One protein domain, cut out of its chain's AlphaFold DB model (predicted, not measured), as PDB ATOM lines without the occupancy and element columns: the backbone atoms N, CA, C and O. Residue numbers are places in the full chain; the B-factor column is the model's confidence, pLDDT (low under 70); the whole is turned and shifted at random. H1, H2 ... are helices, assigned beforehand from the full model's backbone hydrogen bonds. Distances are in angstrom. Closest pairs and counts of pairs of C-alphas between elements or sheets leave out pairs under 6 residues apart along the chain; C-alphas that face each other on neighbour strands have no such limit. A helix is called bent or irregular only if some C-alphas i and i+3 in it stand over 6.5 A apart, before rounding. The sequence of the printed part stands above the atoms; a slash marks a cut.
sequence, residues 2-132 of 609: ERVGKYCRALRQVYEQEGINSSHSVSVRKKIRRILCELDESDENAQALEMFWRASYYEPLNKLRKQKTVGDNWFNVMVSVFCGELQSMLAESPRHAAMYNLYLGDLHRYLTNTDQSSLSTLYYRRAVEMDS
ATOM      1  N   GLU A   2     110.029 146.100 156.406       84.31
ATOM      2  CA  GLU A   2     109.237 147.328 156.658       84.31
ATOM      3  C   GLU A   2     108.796 148.080 155.383       84.31
ATOM      4  O   GLU A   2     107.634 148.476 155.247       84.31
ATOM      5  N   ARG A   3     109.700 148.201 154.398       87.94
ATOM      6  CA  ARG A   3     109.411 148.821 153.092       87.94
ATOM      7  C   ARG A   3     108.271 148.109 152.354       87.94
ATOM      8  O   ARG A   3     107.363 148.778 151.865       87.94
ATOM      9  N   VAL A   4     108.283 146.774 152.315       90.00
ATOM     10  CA  VAL A   4     107.228 145.960 151.678       90.00
ATOM     11  C   VAL A   4     105.893 146.185 152.386       90.00
ATOM     12  O   VAL A   4     104.893 146.466 151.728       90.00
ATOM     13  N   GLY A   5     105.884 146.171 153.723       90.88
ATOM     14  CA  GLY A   5     104.683 146.436 154.519       90.88
ATOM     15  C   GLY A   5     104.077 147.822 154.260       90.88
ATOM     16  O   GLY A   5     102.860 147.941 154.096       90.88
ATOM     17  N   LYS A   6     104.909 148.869 154.153       94.00
ATOM     18  CA  LYS A   6     104.461 150.234 153.824       94.00
ATOM     19  C   LYS A   6     103.754 150.290 152.468       94.00
ATOM     20  O   LYS A   6     102.651 150.828 152.384       94.00
ATOM     21  N   TYR A   7     104.357 149.720 151.427       95.50
ATOM     22  CA  TYR A   7     103.758 149.728 150.091       95.50
ATOM     23  C   TYR A   7     102.528 148.819 149.982       95.50
ATOM     24  O   TYR A   7     101.583 149.193 149.296       95.50
ATOM     25  N   CYS A   8     102.476 147.689 150.695       95.69
ATOM     26  CA  CYS A   8     101.277 146.844 150.745       95.69
ATOM     27  C   CYS A   8     100.082 147.579 151.376       95.69
ATOM     28  O   CYS A   8      98.960 147.463 150.889       95.69
ATOM     29  N   ARG A   9     100.308 148.380 152.431       94.88
ATOM     30  CA  ARG A   9      99.257 149.234 153.019       94.88
ATOM     31  C   ARG A   9      98.781 150.308 152.043       94.88
ATOM     32  O   ARG A   9      97.576 150.477 151.888       94.88
ATOM     33  N   ALA A  10      99.709 150.984 151.367       94.31
ATOM     34  CA  ALA A  10      99.371 151.973 150.345       94.31
ATOM     35  C   ALA A  10      98.569 151.345 149.191       94.31
ATOM     36  O   ALA A  10      97.564 151.901 148.764       94.31
ATOM     37  N   LEU A  11      98.954 150.149 148.735       96.75
ATOM     38  CA  LEU A  11      98.260 149.440 147.662       96.75
ATOM     39  C   LEU A  11      96.797 149.139 148.010       96.75
ATOM     40  O   LEU A  11      95.922 149.328 147.171       96.75
ATOM     41  N   ARG A  12      96.517 148.724 149.254       95.25
ATOM     42  CA  ARG A  12      95.137 148.488 149.712       95.25
ATOM     43  C   ARG A  12      94.277 149.751 149.628       95.25
ATOM     44  O   ARG A  12      93.142 149.661 149.178       95.25
ATOM     45  N   GLN A  13      94.824 150.910 149.997       94.50
ATOM     46  CA  GLN A  13      94.117 152.193 149.884       94.50
ATOM     47  C   GLN A  13      93.827 152.543 148.419       94.50
ATOM     48  O   GLN A  13      92.705 152.911 148.085       94.50
ATOM     49  N   VAL A  14      94.807 152.350 147.529       95.38
ATOM     50  CA  VAL A  14      94.622 152.579 146.086       95.38
ATOM     51  C   VAL A  14      93.543 151.653 145.514       95.38
ATOM     52  O   VAL A  14      92.702 152.096 144.739       95.38
ATOM     53  N   TYR A  15      93.494 150.387 145.935       94.88
ATOM     54  CA  TYR A  15      92.443 149.458 145.507       94.88
ATOM     55  C   TYR A  15      91.037 149.866 145.941       94.88
ATOM     56  O   TYR A  15      90.078 149.551 145.238       94.88
ATOM     57  N   GLU A  16      90.893 150.540 147.079       90.75
ATOM     58  CA  GLU A  16      89.603 151.052 147.542       90.75
ATOM     59  C   GLU A  16      89.169 152.315 146.796       90.75
ATOM     60  O   GLU A  16      87.979 152.477 146.542       90.75
ATOM     61  N   GLN A  17      90.119 153.177 146.435       92.88
ATOM     62  CA  GLN A  17      89.846 154.483 145.830       92.88
ATOM     63  C   GLN A  17      89.746 154.433 144.301       92.88
ATOM     64  O   GLN A  17      88.877 155.073 143.719       92.88
ATOM     65  N   GLU A  18      90.632 153.681 143.648       92.81
ATOM     66  CA  GLU A  18      90.823 153.714 142.191       92.81
ATOM     67  C   GLU A  18      90.591 152.354 141.509       92.81
ATOM     68  O   GLU A  18      90.486 152.272 140.285       92.81
ATOM     69  N   GLY A  19      90.517 151.270 142.286       89.50
ATOM     70  CA  GLY A  19      90.325 149.911 141.784       89.50
ATOM     71  C   GLY A  19      91.621 149.154 141.470       89.50
ATOM     72  O   GLY A  19      92.734 149.673 141.517       89.50
ATOM     73  N   ILE A  20      91.471 147.861 141.167       92.31
ATOM     74  CA  ILE A  20      92.587 146.894 141.133       92.31
ATOM     75  C   ILE A  20      93.482 146.970 139.887       92.31
ATOM     76  O   ILE A  20      94.588 146.422 139.890       92.31
ATOM     77  N   ASN A  21      93.003 147.642 138.838       92.06
ATOM     78  CA  ASN A  21      93.702 147.821 137.565       92.06
ATOM     79  C   ASN A  21      93.979 149.298 137.235       92.06
ATOM     80  O   ASN A  21      94.236 149.632 136.081       92.06
ATOM     81  N   SER A  22      93.908 150.203 138.221       94.75
ATOM     82  CA  SER A  22      94.296 151.601 137.996       94.75
ATOM     83  C   SER A  22      95.794 151.698 137.687       94.75
ATOM     84  O   SER A  22      96.592 150.885 138.172       94.75
ATOM     85  N   SER A  23      96.207 152.710 136.919       95.19
ATOM     86  CA  SER A  23      97.624 152.956 136.607       95.19
ATOM     87  C   SER A  23      98.475 153.116 137.876       95.19
ATOM     88  O   SER A  23      99.614 152.639 137.936       95.19
ATOM     89  N   HIS A  24      97.904 153.715 138.924       95.25
ATOM     90  CA  HIS A  24      98.533 153.850 140.231       95.25
ATOM     91  C   HIS A  24      98.742 152.486 140.895       95.25
ATOM     92  O   HIS A  24      99.851 152.183 141.341       95.25
ATOM     93  N   SER A  25      97.719 151.628 140.900       95.19
ATOM     94  CA  SER A  25      97.799 150.301 141.513       95.19
ATOM     95  C   SER A  25      98.869 149.416 140.852       95.19
ATOM     96  O   SER A  25      99.689 148.807 141.544       95.19
ATOM     97  N   VAL A  26      98.948 149.444 139.516       95.31
ATOM     98  CA  VAL A  26      99.973 148.751 138.719       95.31
ATOM     99  C   VAL A  26     101.370 149.280 139.061       95.31
ATOM    100  O   VAL A  26     102.303 148.501 139.269       95.31
ATOM    101  N   SER A  27     101.525 150.604 139.171       95.31
ATOM    102  CA  SER A  27     102.794 151.250 139.531       95.31
ATOM    103  C   SER A  27     103.268 150.858 140.935       95.31
ATOM    104  O   SER A  27     104.446 150.540 141.128       95.31
ATOM    105  N   VAL A  28     102.359 150.809 141.915       95.31
ATOM    106  CA  VAL A  28     102.681 150.379 143.283       95.31
ATOM    107  C   VAL A  28     103.064 148.899 143.312       95.31
ATOM    108  O   VAL A  28     104.106 148.575 143.885       95.31
ATOM    109  N   ARG A  29     102.319 148.007 142.636       95.56
ATOM    110  CA  ARG A  29     102.708 146.589 142.517       95.56
ATOM    111  C   ARG A  29     104.094 146.440 141.894       95.56
ATOM    112  O   ARG A  29     104.938 145.758 142.466       95.56
ATOM    113  N   LYS A  30     104.378 147.141 140.791       93.94
ATOM    114  CA  LYS A  30     105.698 147.128 140.132       93.94
ATOM    115  C   LYS A  30     106.825 147.576 141.070       93.94
ATOM    116  O   LYS A  30     107.903 146.986 141.045       93.94
ATOM    117  N   LYS A  31     106.591 148.586 141.918       93.50
ATOM    118  CA  LYS A  31     107.562 149.014 142.944       93.50
ATOM    119  C   LYS A  31     107.804 147.929 143.992       93.50
ATOM    120  O   LYS A  31     108.959 147.685 144.324       93.50
ATOM    121  N   ILE A  32     106.751 147.270 144.486       93.50
ATOM    122  CA  ILE A  32     106.899 146.171 145.454       93.50
ATOM    123  C   ILE A  32     107.668 145.007 144.825       93.50
ATOM    124  O   ILE A  32     108.609 144.517 145.440       93.50
ATOM    125  N   ARG A  33     107.331 144.618 143.586       91.94
ATOM    126  CA  ARG A  33     108.020 143.544 142.853       91.94
ATOM    127  C   ARG A  33     109.528 143.762 142.777       91.94
ATOM    128  O   ARG A  33     110.273 142.864 143.137       91.94
ATOM    129  N   ARG A  34     109.972 144.970 142.408       89.56
ATOM    130  CA  ARG A  34     111.406 145.311 142.362       89.56
ATOM    131  C   ARG A  34     112.101 145.113 143.709       89.56
ATOM    132  O   ARG A  34     113.177 144.540 143.746       89.56
ATOM    133  N   ILE A  35     111.463 145.540 144.800       89.94
ATOM    134  CA  ILE A  35     112.004 145.348 146.155       89.94
ATOM    135  C   ILE A  35     112.122 143.853 146.477       89.94
ATOM    136  O   ILE A  35     113.109 143.437 147.065       89.94
ATOM    137  N   LEU A  36     111.126 143.046 146.101       88.38
ATOM    138  CA  LEU A  36     111.130 141.603 146.358       88.38
ATOM    139  C   LEU A  36     112.189 140.853 145.541       88.38
ATOM    140  O   LEU A  36     112.730 139.875 146.045       88.38
ATOM    141  N   CYS A  37     112.507 141.304 144.323       84.44
ATOM    142  CA  CYS A  37     113.569 140.705 143.503       84.44
ATOM    143  C   CYS A  37     114.961 140.841 144.143       84.44
ATOM    144  O   CYS A  37     115.840 140.027 143.870       84.44
ATOM    145  N   GLU A  38     115.162 141.854 144.990       83.62
ATOM    146  CA  GLU A  38     116.427 142.106 145.689       83.62
ATOM    147  C   GLU A  38     116.578 141.273 146.975       83.62
ATOM    148  O   GLU A  38     117.699 141.118 147.460       83.62
ATOM    149  N   LEU A  39     115.483 140.719 147.515       83.94
ATOM    150  CA  LEU A  39     115.505 139.924 148.747       83.94
ATOM    151  C   LEU A  39     116.191 138.564 148.539       83.94
ATOM    152  O   LEU A  39     116.161 137.985 147.448       83.94
ATOM    153  N   ASP A  40     116.831 138.078 149.596       83.00
ATOM    154  CA  ASP A  40     117.401 136.739 149.712       83.00
ATOM    155  C   ASP A  40     116.364 135.714 150.201       83.00
ATOM    156  O   ASP A  40     115.334 136.064 150.782       83.00
ATOM    157  N   GLU A  41     116.644 134.433 149.973       76.88
ATOM    158  CA  GLU A  41     115.799 133.312 150.394       76.88
ATOM    159  C   GLU A  41     115.980 133.037 151.894       76.88
ATOM    160  O   GLU A  41     116.737 132.164 152.310       76.88
ATOM    161  N   SER A  42     115.289 133.815 152.726       78.12
ATOM    162  CA  SER A  42     115.231 133.627 154.179       78.12
ATOM    163  C   SER A  42     113.787 133.493 154.663       78.12
ATOM    164  O   SER A  42     112.853 133.984 154.019       78.12
ATOM    165  N   ASP A  43     113.578 132.859 155.820       71.69
ATOM    166  CA  ASP A  43     112.239 132.702 156.411       71.69
ATOM    167  C   ASP A  43     111.559 134.058 156.680       71.69
ATOM    168  O   ASP A  43     110.352 134.218 156.470       71.69
ATOM    169  N   GLU A  44     112.332 135.076 157.071       71.38
ATOM    170  CA  GLU A  44     111.830 136.444 157.255       71.38
ATOM    171  C   GLU A  44     111.331 137.053 155.934       71.38
ATOM    172  O   GLU A  44     110.292 137.721 155.891       71.38
ATOM    173  N   ASN A  45     112.028 136.789 154.827       79.75
ATOM    174  CA  ASN A  45     111.633 137.267 153.505       79.75
ATOM    175  C   ASN A  45     110.490 136.451 152.890       79.75
ATOM    176  O   ASN A  45     109.682 137.010 152.140       79.75
ATOM    177  N   ALA A  46     110.328 135.178 153.268       80.38
ATOM    178  CA  ALA A  46     109.147 134.392 152.915       80.38
ATOM    179  C   ALA A  46     107.857 135.056 153.436       80.38
ATOM    180  O   ALA A  46     106.843 135.110 152.733       80.38
ATOM    181  N   GLN A  47     107.905 135.672 154.623       85.62
ATOM    182  CA  GLN A  47     106.790 136.464 155.144       85.62
ATOM    183  C   GLN A  47     106.527 137.728 154.300       85.62
ATOM    184  O   GLN A  47     105.369 138.114 154.114       85.62
ATOM    185  N   ALA A  48     107.570 138.358 153.744       89.94
ATOM    186  CA  ALA A  48     107.434 139.502 152.834       89.94
ATOM    187  C   ALA A  48     106.646 139.136 151.571       89.94
ATOM    188  O   ALA A  48     105.750 139.880 151.158       89.94
ATOM    189  N   LEU A  49     106.971 137.983 150.982       90.56
ATOM    190  CA  LEU A  49     106.296 137.445 149.803       90.56
ATOM    191  C   LEU A  49     104.832 137.130 150.092       90.56
ATOM    192  O   LEU A  49     103.969 137.524 149.312       90.56
ATOM    193  N   GLU A  50     104.535 136.515 151.238       91.31
ATOM    194  CA  GLU A  50     103.153 136.212 151.609       91.31
ATOM    195  C   GLU A  50     102.333 137.486 151.859       91.31
ATOM    196  O   GLU A  50     101.188 137.585 151.415       91.31
ATOM    197  N   MET A  51     102.913 138.506 152.504       92.75
ATOM    198  CA  MET A  51     102.259 139.813 152.634       92.75
ATOM    199  C   MET A  51     101.956 140.436 151.268       92.75
ATOM    200  O   MET A  51     100.853 140.947 151.056       92.75
ATOM    201  N   PHE A  52     102.925 140.394 150.352       93.69
ATOM    202  CA  PHE A  52     102.767 140.905 148.996       93.69
ATOM    203  C   PHE A  52     101.684 140.153 148.227       93.69
ATOM    204  O   PHE A  52     100.802 140.800 147.665       93.69
ATOM    205  N   TRP A  53     101.714 138.819 148.238       95.69
ATOM    206  CA  TRP A  53     100.714 137.970 147.598       95.69
ATOM    207  C   TRP A  53      99.306 138.300 148.087       95.69
ATOM    208  O   TRP A  53      98.397 138.564 147.291       95.69
ATOM    209  N   ARG A  54      99.143 138.361 149.414       96.19
ATOM    210  CA  ARG A  54      97.867 138.671 150.051       96.19
ATOM    211  C   ARG A  54      97.342 140.038 149.651       96.19
ATOM    212  O   ARG A  54      96.218 140.128 149.163       96.19
ATOM    213  N   ALA A  55      98.152 141.075 149.843       96.31
ATOM    214  CA  ALA A  55      97.734 142.448 149.604       96.31
ATOM    215  C   ALA A  55      97.545 142.750 148.114       96.31
ATOM    216  O   ALA A  55      96.640 143.503 147.776       96.31
ATOM    217  N   SER A  56      98.377 142.182 147.237       95.69
ATOM    218  CA  SER A  56      98.424 142.558 145.819       95.69
ATOM    219  C   SER A  56      97.483 141.755 144.943       95.69
ATOM    220  O   SER A  56      96.978 142.317 143.973       95.69
ATOM    221  N   TYR A  57      97.227 140.489 145.280       95.81
ATOM    222  CA  TYR A  57      96.506 139.571 144.398       95.81
ATOM    223  C   TYR A  57      95.354 138.853 145.111       95.81
ATOM    224  O   TYR A  57      94.206 138.967 144.692       95.81
ATOM    225  N   TYR A  58      95.608 138.160 146.222       95.69
ATOM    226  CA  TYR A  58      94.598 137.283 146.832       95.69
ATOM    227  C   TYR A  58      93.406 138.026 147.458       95.69
ATOM    228  O   TYR A  58      92.250 137.699 147.186       95.69
ATOM    229  N   GLU A  59      93.654 139.017 148.320       95.31
ATOM    230  CA  GLU A  59      92.600 139.823 148.952       95.31
ATOM    231  C   GLU A  59      91.764 140.610 147.921       95.31
ATOM    232  O   GLU A  59      90.533 140.501 147.971       95.31
ATOM    233  N   PRO A  60      92.363 141.342 146.955       93.94
ATOM    234  CA  PRO A  60      91.590 142.065 145.946       93.94
ATOM    235  C   PRO A  60      90.796 141.138 145.018       93.94
ATOM    236  O   PRO A  60      89.630 141.433 144.757       93.94
ATOM    237  N   LEU A  61      91.350 139.999 144.577       92.44
ATOM    238  CA  LEU A  61      90.595 139.029 143.772       92.44
ATOM    239  C   LEU A  61      89.421 138.436 144.553       92.44
ATOM    240  O   LEU A  61      88.322 138.318 144.020       92.44
ATOM    241  N   ASN A  62      89.603 138.109 145.834       91.00
ATOM    242  CA  ASN A  62      88.497 137.626 146.660       91.00
ATOM    243  C   ASN A  62      87.400 138.672 146.856       91.00
ATOM    244  O   ASN A  62      86.224 138.309 146.904       91.00
ATOM    245  N   LYS A  63      87.764 139.955 146.979       90.56
ATOM    246  CA  LYS A  63      86.796 141.057 147.024       90.56
ATOM    247  C   LYS A  63      86.055 141.171 145.691       90.56
ATOM    248  O   LYS A  63      84.831 141.240 145.708       90.56
ATOM    249  N   LEU A  64      86.776 141.110 144.569       89.12
ATOM    250  CA  LEU A  64      86.213 141.161 143.217       89.12
ATOM    251  C   LEU A  64      85.232 140.009 142.964       89.12
ATOM    252  O   LEU A  64      84.106 140.252 142.552       89.12
ATOM    253  N   ARG A  65      85.607 138.772 143.309       86.25
ATOM    254  CA  ARG A  65      84.770 137.569 143.141       86.25
ATOM    255  C   ARG A  65      83.434 137.644 143.887       86.25
ATOM    256  O   ARG A  65      82.467 137.012 143.488       86.25
ATOM    257  N   LYS A  66      83.373 138.386 144.998       85.81
ATOM    258  CA  LYS A  66      82.144 138.563 145.793       85.81
ATOM    259  C   LYS A  66      81.220 139.655 145.243       85.81
ATOM    260  O   LYS A  66      80.078 139.757 145.691       85.81
ATOM    261  N   GLN A  67      81.691 140.493 144.321       84.31
ATOM    262  CA  GLN A  67      80.888 141.566 143.741       84.31
ATOM    263  C   GLN A  67      79.968 140.995 142.659       84.31
ATOM    264  O   GLN A  67      80.414 140.650 141.574       84.31
ATOM    265  N   LYS A  68      78.659 140.945 142.942       64.44
ATOM    266  CA  LYS A  68      77.629 140.439 142.010       64.44
ATOM    267  C   LYS A  68      77.528 141.219 140.689       64.44
ATOM    268  O   LYS A  68      76.880 140.755 139.762       64.44
ATOM    269  N   THR A  69      78.105 142.416 140.624       62.59
ATOM    270  CA  THR A  69      78.046 143.335 139.476       62.59
ATOM    271  C   THR A  69      79.167 143.120 138.461       62.59
ATOM    272  O   THR A  69      79.140 143.725 137.391       62.59
ATOM    273  N   VAL A  70      80.166 142.302 138.786       64.88
ATOM    274  CA  VAL A  70      81.321 142.045 137.929       64.88
ATOM    275  C   VAL A  70      81.046 140.796 137.101       64.88
ATOM    276  O   VAL A  70      80.891 139.717 137.659       64.88
ATOM    277  N   GLY A  71      80.986 140.932 135.774       68.94
ATOM    278  CA  GLY A  71      80.868 139.772 134.890       68.94
ATOM    279  C   GLY A  71      82.114 138.883 134.963       68.94
ATOM    280  O   GLY A  71      83.231 139.400 135.040       68.94
ATOM    281  N   ASP A  72      81.929 137.563 134.872       70.25
ATOM    282  CA  ASP A  72      82.999 136.548 134.951       70.25
ATOM    283  C   ASP A  72      84.178 136.834 134.005       70.25
ATOM    284  O   ASP A  72      85.336 136.562 134.324       70.25
ATOM    285  N   ASN A  73      83.902 137.476 132.866       82.25
ATOM    286  CA  ASN A  73      84.915 137.886 131.899       82.25
ATOM    287  C   ASN A  73      85.947 138.866 132.496       82.25
ATOM    288  O   ASN A  73      87.146 138.706 132.287       82.25
ATOM    289  N   TRP A  74      85.516 139.852 133.292       86.94
ATOM    290  CA  TRP A  74      86.445 140.805 133.914       86.94
ATOM    291  C   TRP A  74      87.300 140.149 135.000       86.94
ATOM    292  O   TRP A  74      88.494 140.431 135.100       86.94
ATOM    293  N   PHE A  75      86.713 139.248 135.792       89.25
ATOM    294  CA  PHE A  75      87.459 138.490 136.795       89.25
ATOM    295  C   PHE A  75      88.579 137.671 136.141       89.25
ATOM    296  O   PHE A  75      89.737 137.786 136.547       89.25
ATOM    297  N   ASN A  76      88.256 136.925 135.082       89.19
ATOM    298  CA  ASN A  76      89.229 136.117 134.350       89.19
ATOM    299  C   ASN A  76      90.333 136.976 133.710       89.19
ATOM    300  O   ASN A  76      91.508 136.649 133.864       89.19
ATOM    301  N   VAL A  77      89.986 138.113 133.090       90.69
ATOM    302  CA  VAL A  77      90.975 139.070 132.554       90.69
ATOM    303  C   VAL A  77      91.948 139.524 133.642       90.69
ATOM    304  O   VAL A  77      93.160 139.519 133.430       90.69
ATOM    305  N   MET A  78      91.448 139.873 134.829       92.19
ATOM    306  CA  MET A  78      92.301 140.326 135.928       92.19
ATOM    307  C   MET A  78      93.221 139.231 136.461       92.19
ATOM    308  O   MET A  78      94.389 139.499 136.744       92.19
ATOM    309  N   VAL A  79      92.729 137.997 136.563       92.56
ATOM    310  CA  VAL A  79      93.569 136.853 136.930       92.56
ATOM    311  C   VAL A  79      94.665 136.628 135.881       92.56
ATOM    312  O   VAL A  79      95.824 136.470 136.259       92.56
ATOM    313  N   SER A  80      94.354 136.711 134.581       91.75
ATOM    314  CA  SER A  80      95.354 136.599 133.505       91.75
ATOM    315  C   SER A  80      96.411 137.706 133.551       91.75
ATOM    316  O   SER A  80      97.598 137.421 133.382       91.75
ATOM    317  N   VAL A  81      96.017 138.954 133.839       93.94
ATOM    318  CA  VAL A  81      96.964 140.064 134.050       93.94
ATOM    319  C   VAL A  81      97.917 139.743 135.203       93.94
ATOM    320  O   VAL A  81      99.131 139.906 135.067       93.94
ATOM    321  N   PHE A  82      97.401 139.239 136.326       95.62
ATOM    322  CA  PHE A  82      98.231 138.873 137.476       95.62
ATOM    323  C   PHE A  82      99.134 137.663 137.209       95.62
ATOM    324  O   PHE A  82     100.274 137.662 137.675       95.62
ATOM    325  N   CYS A  83      98.690 136.686 136.410       94.56
ATOM    326  CA  CYS A  83      99.559 135.610 135.931       94.56
ATOM    327  C   CYS A  83     100.748 136.175 135.147       94.56
ATOM    328  O   CYS A  83     101.886 135.817 135.442       94.56
ATOM    329  N   GLY A  84     100.508 137.101 134.213       94.12
ATOM    330  CA  GLY A  84     101.575 137.750 133.444       94.12
ATOM    331  C   GLY A  84     102.548 138.544 134.324       94.12
ATOM    332  O   GLY A  84     103.763 138.470 134.141       94.12
ATOM    333  N   GLU A  85     102.039 139.255 135.337       94.62
ATOM    334  CA  GLU A  85     102.884 139.980 136.293       94.62
ATOM    335  C   GLU A  85     103.799 139.044 137.104       94.62
ATOM    336  O   GLU A  85     104.970 139.371 137.307       94.62
ATOM    337  N   LEU A  86     103.293 137.893 137.563       93.56
ATOM    338  CA  LEU A  86     104.085 136.904 138.305       93.56
ATOM    339  C   LEU A  86     105.040 136.106 137.408       93.56
ATOM    340  O   LEU A  86     106.157 135.815 137.828       93.56
ATOM    341  N   GLN A  87     104.653 135.807 136.167       93.50
ATOM    342  CA  GLN A  87     105.550 135.198 135.181       93.50
ATOM    343  C   GLN A  87     106.742 136.108 134.870       93.50
ATOM    344  O   GLN A  87     107.866 135.623 134.794       93.50
ATOM    345  N   SER A  88     106.526 137.427 134.780       92.12
ATOM    346  CA  SER A  88     107.621 138.401 134.652       92.12
ATOM    347  C   SER A  88     108.589 138.316 135.832       92.12
ATOM    348  O   SER A  88     109.795 138.324 135.625       92.12
ATOM    349  N   MET A  89     108.086 138.181 137.068       90.12
ATOM    350  CA  MET A  89     108.956 138.019 138.243       90.12
ATOM    351  C   MET A  89     109.775 136.734 138.181       90.12
ATOM    352  O   MET A  89     110.967 136.764 138.468       90.12
ATOM    353  N   LEU A  90     109.140 135.624 137.796       90.56
ATOM    354  CA  LEU A  90     109.805 134.332 137.655       90.56
ATOM    355  C   LEU A  90     110.902 134.370 136.578       90.56
ATOM    356  O   LEU A  90     111.955 133.771 136.766       90.56
ATOM    357  N   ALA A  91     110.669 135.092 135.478       90.19
ATOM    358  CA  ALA A  91     111.653 135.288 134.414       90.19
ATOM    359  C   ALA A  91     112.802 136.229 134.826       90.19
ATOM    360  O   ALA A  91     113.935 136.036 134.397       90.19
ATOM    361  N   GLU A  92     112.518 137.243 135.647       87.50
ATOM    362  CA  GLU A  92     113.515 138.205 136.133       87.50
ATOM    363  C   GLU A  92     114.424 137.621 137.226       87.50
ATOM    364  O   GLU A  92     115.604 137.964 137.282       87.50
ATOM    365  N   SER A  93     113.894 136.769 138.112       83.44
ATOM    366  CA  SER A  93     114.663 136.180 139.210       83.44
ATOM    367  C   SER A  93     114.126 134.804 139.628       83.44
ATOM    368  O   SER A  93     112.970 134.701 140.053       83.44
ATOM    369  N   PRO A  94     114.967 133.752 139.615       83.38
ATOM    370  CA  PRO A  94     114.563 132.419 140.048       83.38
ATOM    371  C   PRO A  94     114.563 132.243 141.574       83.38
ATOM    372  O   PRO A  94     114.106 131.208 142.043       83.38
ATOM    373  N   ARG A  95     115.032 133.227 142.361       84.19
ATOM    374  CA  ARG A  95     115.234 133.075 143.818       84.19
ATOM    375  C   ARG A  95     113.996 132.562 144.559       84.19
ATOM    376  O   ARG A  95     114.030 131.642 145.353       84.19
ATOM    377  N   HIS A  96     112.835 133.129 144.253       88.31
ATOM    378  CA  HIS A  96     111.581 132.723 144.896       88.31
ATOM    379  C   HIS A  96     110.700 131.893 143.958       88.31
ATOM    380  O   HIS A  96     109.469 131.940 144.054       88.31
ATOM    381  N   ALA A  97     111.319 131.144 143.036       91.31
ATOM    382  CA  ALA A  97     110.621 130.410 141.988       91.31
ATOM    383  C   ALA A  97     109.546 129.474 142.543       91.31
ATOM    384  O   ALA A  97     108.445 129.442 141.993       91.31
ATOM    385  N   ALA A  98     109.808 128.767 143.645       92.94
ATOM    386  CA  ALA A  98     108.822 127.887 144.267       92.94
ATOM    387  C   ALA A  98     107.545 128.637 144.680       92.94
ATOM    388  O   ALA A  98     106.433 128.241 144.325       92.94
ATOM    389  N   MET A  99     107.693 129.781 145.355       92.81
ATOM    390  CA  MET A  99     106.563 130.602 145.797       92.81
ATOM    391  C   MET A  99     105.827 131.245 144.620       92.81
ATOM    392  O   MET A  99     104.599 131.296 144.619       92.81
ATOM    393  N   TYR A 100     106.545 131.697 143.588       93.81
ATOM    394  CA  TYR A 100     105.912 132.233 142.381       93.81
ATOM    395  C   TYR A 100     105.111 131.165 141.636       93.81
ATOM    396  O   TYR A 100     103.978 131.437 141.245       93.81
ATOM    397  N   ASN A 101     105.642 129.946 141.501       95.69
ATOM    398  CA  ASN A 101     104.908 128.821 140.925       95.69
ATOM    399  C   ASN A 101     103.682 128.460 141.776       95.69
ATOM    400  O   ASN A 101     102.597 128.290 141.230       95.69
ATOM    401  N   LEU A 102     103.794 128.451 143.108       95.75
ATOM    402  CA  LEU A 102     102.652 128.240 144.003       95.75
ATOM    403  C   LEU A 102     101.542 129.281 143.777       95.75
ATOM    404  O   LEU A 102     100.370 128.928 143.642       95.75
ATOM    405  N   TYR A 103     101.903 130.562 143.708       96.06
ATOM    406  CA  TYR A 103     100.958 131.655 143.468       96.06
ATOM    407  C   TYR A 103     100.356 131.616 142.061       96.06
ATOM    408  O   TYR A 103      99.161 131.859 141.898       96.06
ATOM    409  N   LEU A 104     101.144 131.254 141.048       95.44
ATOM    410  CA  LEU A 104     100.646 131.010 139.694       95.44
ATOM    411  C   LEU A 104      99.648 129.850 139.673       95.44
ATOM    412  O   LEU A 104      98.604 129.976 139.035       95.44
ATOM    413  N   GLY A 105      99.907 128.767 140.407       95.06
ATOM    414  CA  GLY A 105      98.960 127.665 140.575       95.06
ATOM    415  C   GLY A 105      97.648 128.119 141.219       95.06
ATOM    416  O   GLY A 105      96.570 127.793 140.717       95.06
ATOM    417  N   ASP A 106      97.724 128.944 142.272       94.69
ATOM    418  CA  ASP A 106      96.544 129.522 142.926       94.69
ATOM    419  C   ASP A 106      95.716 130.373 141.949       94.69
ATOM    420  O   ASP A 106      94.492 130.229 141.914       94.69
ATOM    421  N   LEU A 107      96.367 131.217 141.137       94.19
ATOM    422  CA  LEU A 107      95.702 132.029 140.113       94.19
ATOM    423  C   LEU A 107      95.033 131.165 139.039       94.19
ATOM    424  O   LEU A 107      93.862 131.385 138.740       94.19
ATOM    425  N   HIS A 108      95.725 130.155 138.501       92.00
ATOM    426  CA  HIS A 108      95.142 129.258 137.496       92.00
ATOM    427  C   HIS A 108      93.941 128.487 138.046       92.00
ATOM    428  O   HIS A 108      92.966 128.290 137.332       92.00
ATOM    429  N   ARG A 109      93.962 128.120 139.332       90.69
ATOM    430  CA  ARG A 109      92.808 127.499 139.992       90.69
ATOM    431  C   ARG A 109      91.629 128.465 140.175       90.69
ATOM    432  O   ARG A 109      90.498 128.018 140.321       90.69
ATOM    433  N   TYR A 110      91.862 129.777 140.234       89.38
ATOM    434  CA  TYR A 110      90.773 130.754 140.348       89.38
ATOM    435  C   TYR A 110      90.028 130.979 139.035       89.38
ATOM    436  O   TYR A 110      88.892 131.447 139.081       89.38
ATOM    437  N   LEU A 111      90.639 130.659 137.895       85.19
ATOM    438  CA  LEU A 111      89.997 130.775 136.591       85.19
ATOM    439  C   LEU A 111      88.847 129.769 136.468       85.19
ATOM    440  O   LEU A 111      88.935 128.635 136.932       85.19
ATOM    441  N   THR A 112      87.754 130.190 135.835       69.06
ATOM    442  CA  THR A 112      86.523 129.388 135.722       69.06
ATOM    443  C   THR A 112      86.520 128.402 134.548       69.06
ATOM    444  O   THR A 112      85.559 127.653 134.385       69.06
ATOM    445  N   ASN A 113      87.585 128.366 133.739       67.00
ATOM    446  CA  ASN A 113      87.682 127.514 132.553       67.00
ATOM    447  C   ASN A 113      88.191 126.103 132.906       67.00
ATOM    448  O   ASN A 113      89.231 125.946 133.547       67.00
ATOM    449  N   THR A 114      87.496 125.069 132.426       56.78
ATOM    450  CA  THR A 114      87.738 123.649 132.753       56.78
ATOM    451  C   THR A 114      89.128 123.129 132.367       56.78
ATOM    452  O   THR A 114      89.698 122.333 133.113       56.78
ATOM    453  N   ASP A 115      89.729 123.618 131.278       59.81
ATOM    454  CA  ASP A 115      91.042 123.143 130.798       59.81
ATOM    455  C   ASP A 115      92.217 123.569 131.703       59.81
ATOM    456  O   ASP A 115      93.306 122.994 131.651       59.81
ATOM    457  N   GLN A 116      92.010 124.554 132.585       63.12
ATOM    458  CA  GLN A 116      93.074 125.204 133.361       63.12
ATOM    459  C   GLN A 116      93.327 124.577 134.739       63.12
ATOM    460  O   GLN A 116      94.336 124.887 135.381       63.12
ATOM    461  N   SER A 117      92.486 123.623 135.159       65.06
ATOM    462  CA  SER A 117      92.750 122.787 136.340       65.06
ATOM    463  C   SER A 117      94.074 122.021 136.190       65.06
ATOM    464  O   SER A 117      94.882 121.983 137.122       65.06
ATOM    465  N   SER A 118      94.366 121.539 134.974       80.19
ATOM    466  CA  SER A 118      95.618 120.851 134.626       80.19
ATOM    467  C   SER A 118      96.864 121.728 134.836       80.19
ATOM    468  O   SER A 118      97.859 121.275 135.407       80.19
ATOM    469  N   LEU A 119      96.788 123.009 134.457       89.12
ATOM    470  CA  LEU A 119      97.874 123.975 134.635       89.12
ATOM    471  C   LEU A 119      98.116 124.287 136.110       89.12
ATOM    472  O   LEU A 119      99.269 124.376 136.524       89.12
ATOM    473  N   SER A 120      97.056 124.415 136.916       92.31
ATOM    474  CA  SER A 120      97.214 124.654 138.356       92.31
ATOM    475  C   SER A 120      98.024 123.536 139.023       92.31
ATOM    476  O   SER A 120      98.988 123.815 139.737       92.31
ATOM    477  N   THR A 121      97.718 122.277 138.693       91.75
ATOM    478  CA  THR A 121      98.455 121.101 139.164       91.75
ATOM    479  C   THR A 121      99.914 121.126 138.708       91.75
ATOM    480  O   THR A 121     100.802 120.876 139.520       91.75
ATOM    481  N   LEU A 122     100.186 121.476 137.444       92.94
ATOM    482  CA  LEU A 122     101.554 121.585 136.925       92.94
ATOM    483  C   LEU A 122     102.379 122.621 137.703       92.94
ATOM    484  O   LEU A 122     103.503 122.334 138.106       92.94
ATOM    485  N   TYR A 123     101.809 123.798 137.964       95.50
ATOM    486  CA  TYR A 123     102.472 124.844 138.742       95.50
ATOM    487  C   TYR A 123     102.744 124.417 140.190       95.50
ATOM    488  O   TYR A 123     103.821 124.692 140.713       95.50
ATOM    489  N   TYR A 124     101.818 123.706 140.840       96.38
ATOM    490  CA  TYR A 124     102.069 123.186 142.186       96.38
ATOM    491  C   TYR A 124     103.153 122.100 142.206       96.38
ATOM    492  O   TYR A 124     103.977 122.107 143.118       96.38
ATOM    493  N   ARG A 125     103.213 121.213 141.201       94.50
ATOM    494  CA  ARG A 125     104.322 120.248 141.062       94.50
ATOM    495  C   ARG A 125     105.648 120.970 140.870       94.50
ATOM    496  O   ARG A 125     106.594 120.692 141.594       94.50
ATOM    497  N   ARG A 126     105.682 121.977 139.992       94.75
ATOM    498  CA  ARG A 126     106.875 122.798 139.771       94.75
ATOM    499  C   ARG A 126     107.319 123.535 141.032       94.75
ATOM    500  O   ARG A 126     108.511 123.714 141.239       94.75
ATOM    501  N   ALA A 127     106.382 123.954 141.882       95.19
ATOM    502  CA  ALA A 127     106.710 124.552 143.172       95.19
ATOM    503  C   ALA A 127     107.440 123.560 144.093       95.19
ATOM    504  O   ALA A 127     108.445 123.937 144.684       95.19
ATOM    505  N   VAL A 128     106.981 122.305 144.162       95.12
ATOM    506  CA  VAL A 128     107.643 121.234 144.932       95.12
ATOM    507  C   VAL A 128     109.006 120.871 144.339       95.12
ATOM    508  O   VAL A 128     109.953 120.684 145.091       95.12
ATOM    509  N   GLU A 129     109.124 120.811 143.009       93.50
ATOM    510  CA  GLU A 129     110.404 120.554 142.326       93.50
ATOM    511  C   GLU A 129     111.458 121.629 142.607       93.50
ATOM    512  O   GLU A 129     112.649 121.348 142.599       93.50
ATOM    513  N   MET A 130     111.026 122.871 142.826       92.06
ATOM    514  CA  MET A 130     111.923 123.972 143.175       92.06
ATOM    515  C   MET A 130     112.262 123.980 144.665       92.06
ATOM    516  O   MET A 130     113.356 124.388 145.037       92.06
ATOM    517  N   ASP A 131     111.309 123.592 145.514       91.81
ATOM    518  CA  ASP A 131     111.444 123.634 146.964       91.81
ATOM    519  C   ASP A 131     110.435 122.683 147.632       91.81
ATOM    520  O   ASP A 131     109.245 122.988 147.800       91.81
ATOM    521  N   SER A 132     110.926 121.516 148.051       93.25
ATOM    522  CA  SER A 132     110.119 120.479 148.695       93.25
ATOM    523  C   SER A 132     109.682 120.833 150.118       93.25
ATOM    524  O   SER A 132     108.856 120.118 150.684       93.25
TER     525      SER A 132
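This is residues 2 to 132 of the 609 residues of the protein "C. briggsae CBR-SMG-5 protein" of Haemonchus contortus (UniProt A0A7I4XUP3). Six helices run up and down, nearly side by side, each folding back along the one before it, so that the printed part steps across the domain from H1 at one border to H6 at the other. H1, H2 and H3 make a triangle at one end, H4 and H5 continue the stack from there, and H6 is added on H5 alone. The 131 printed residues hold six named helices, H1 to H6 in that order, and no named strand; the class is all helix. The whole is compact, with a radius of gyration of the C-alphas of 14.5 A, and only just flat, spanning 41 by 36 by 20 A.

Find C-alpha 2 at (109.237, 147.328, 156.658), where H1 begins; it runs to residue 17. H2 follows as residues 23 to 38. Next comes H3, residues 43 to 65, the longest helix at 30.9 A; it has a kink of 31 degrees near residue 53 and is irregular, with C-alphas 56 and 59 7.2 A apart. Look for C-alpha 72 at (82.999, 136.548, 134.951), where H4, residues 72 to 92, begins its 30.6 A. H5 is residues 97 to 110. H6, residues 114 to 130, is 26.3 A long and ends at C-alpha 130, (111.923, 123.972, 143.175).

H1 to H5 form an up and down bundle, each helix running against the one before it. Look first at H1 and H2, a hairpin that touches at Val 14 and Ser 25, their closest C-alphas, 6.0 A apart. H1 also touches H3, the same way at a shallow tilt of 5 degrees, with Cys 8 and Ala 55 closest at 5.8 A between C-alphas. H3 and H4, opposite ways at a shallow tilt of 20 degrees, touch through residues 57 to 65 and 75 to 82 alone; their closest C-alphas, Arg 65 and Phe 75, are 7.0 A apart. H4 and H5 touch, closest at the C-alphas of Leu 90 and Ala 97, 5.9 A. H5 and H6 touch with 33 pairs of C-alphas within 8 A, Ala 98 and Ala 127 closest at 4.1 A. H6 is apart from H1, H2, H3 and H4. Every O i to N i+4 pair is within hydrogen-bond range in H1, H4 and H5; the counts are 11 of 12 in H2, 15 of 19 in H3 and 11 of 13 in H6.

The two farthest C-alphas, of Asp 40 and Thr 69, are 41.2 A apart. The printed part has no cut and no long link; the link from H3 to H4 is short, the others tight. Residues 66 to 71 stand free. Confidence is under 70 at residues 68 to 71 and 112 to 117; the mean pLDDT of the printed part is 88.8.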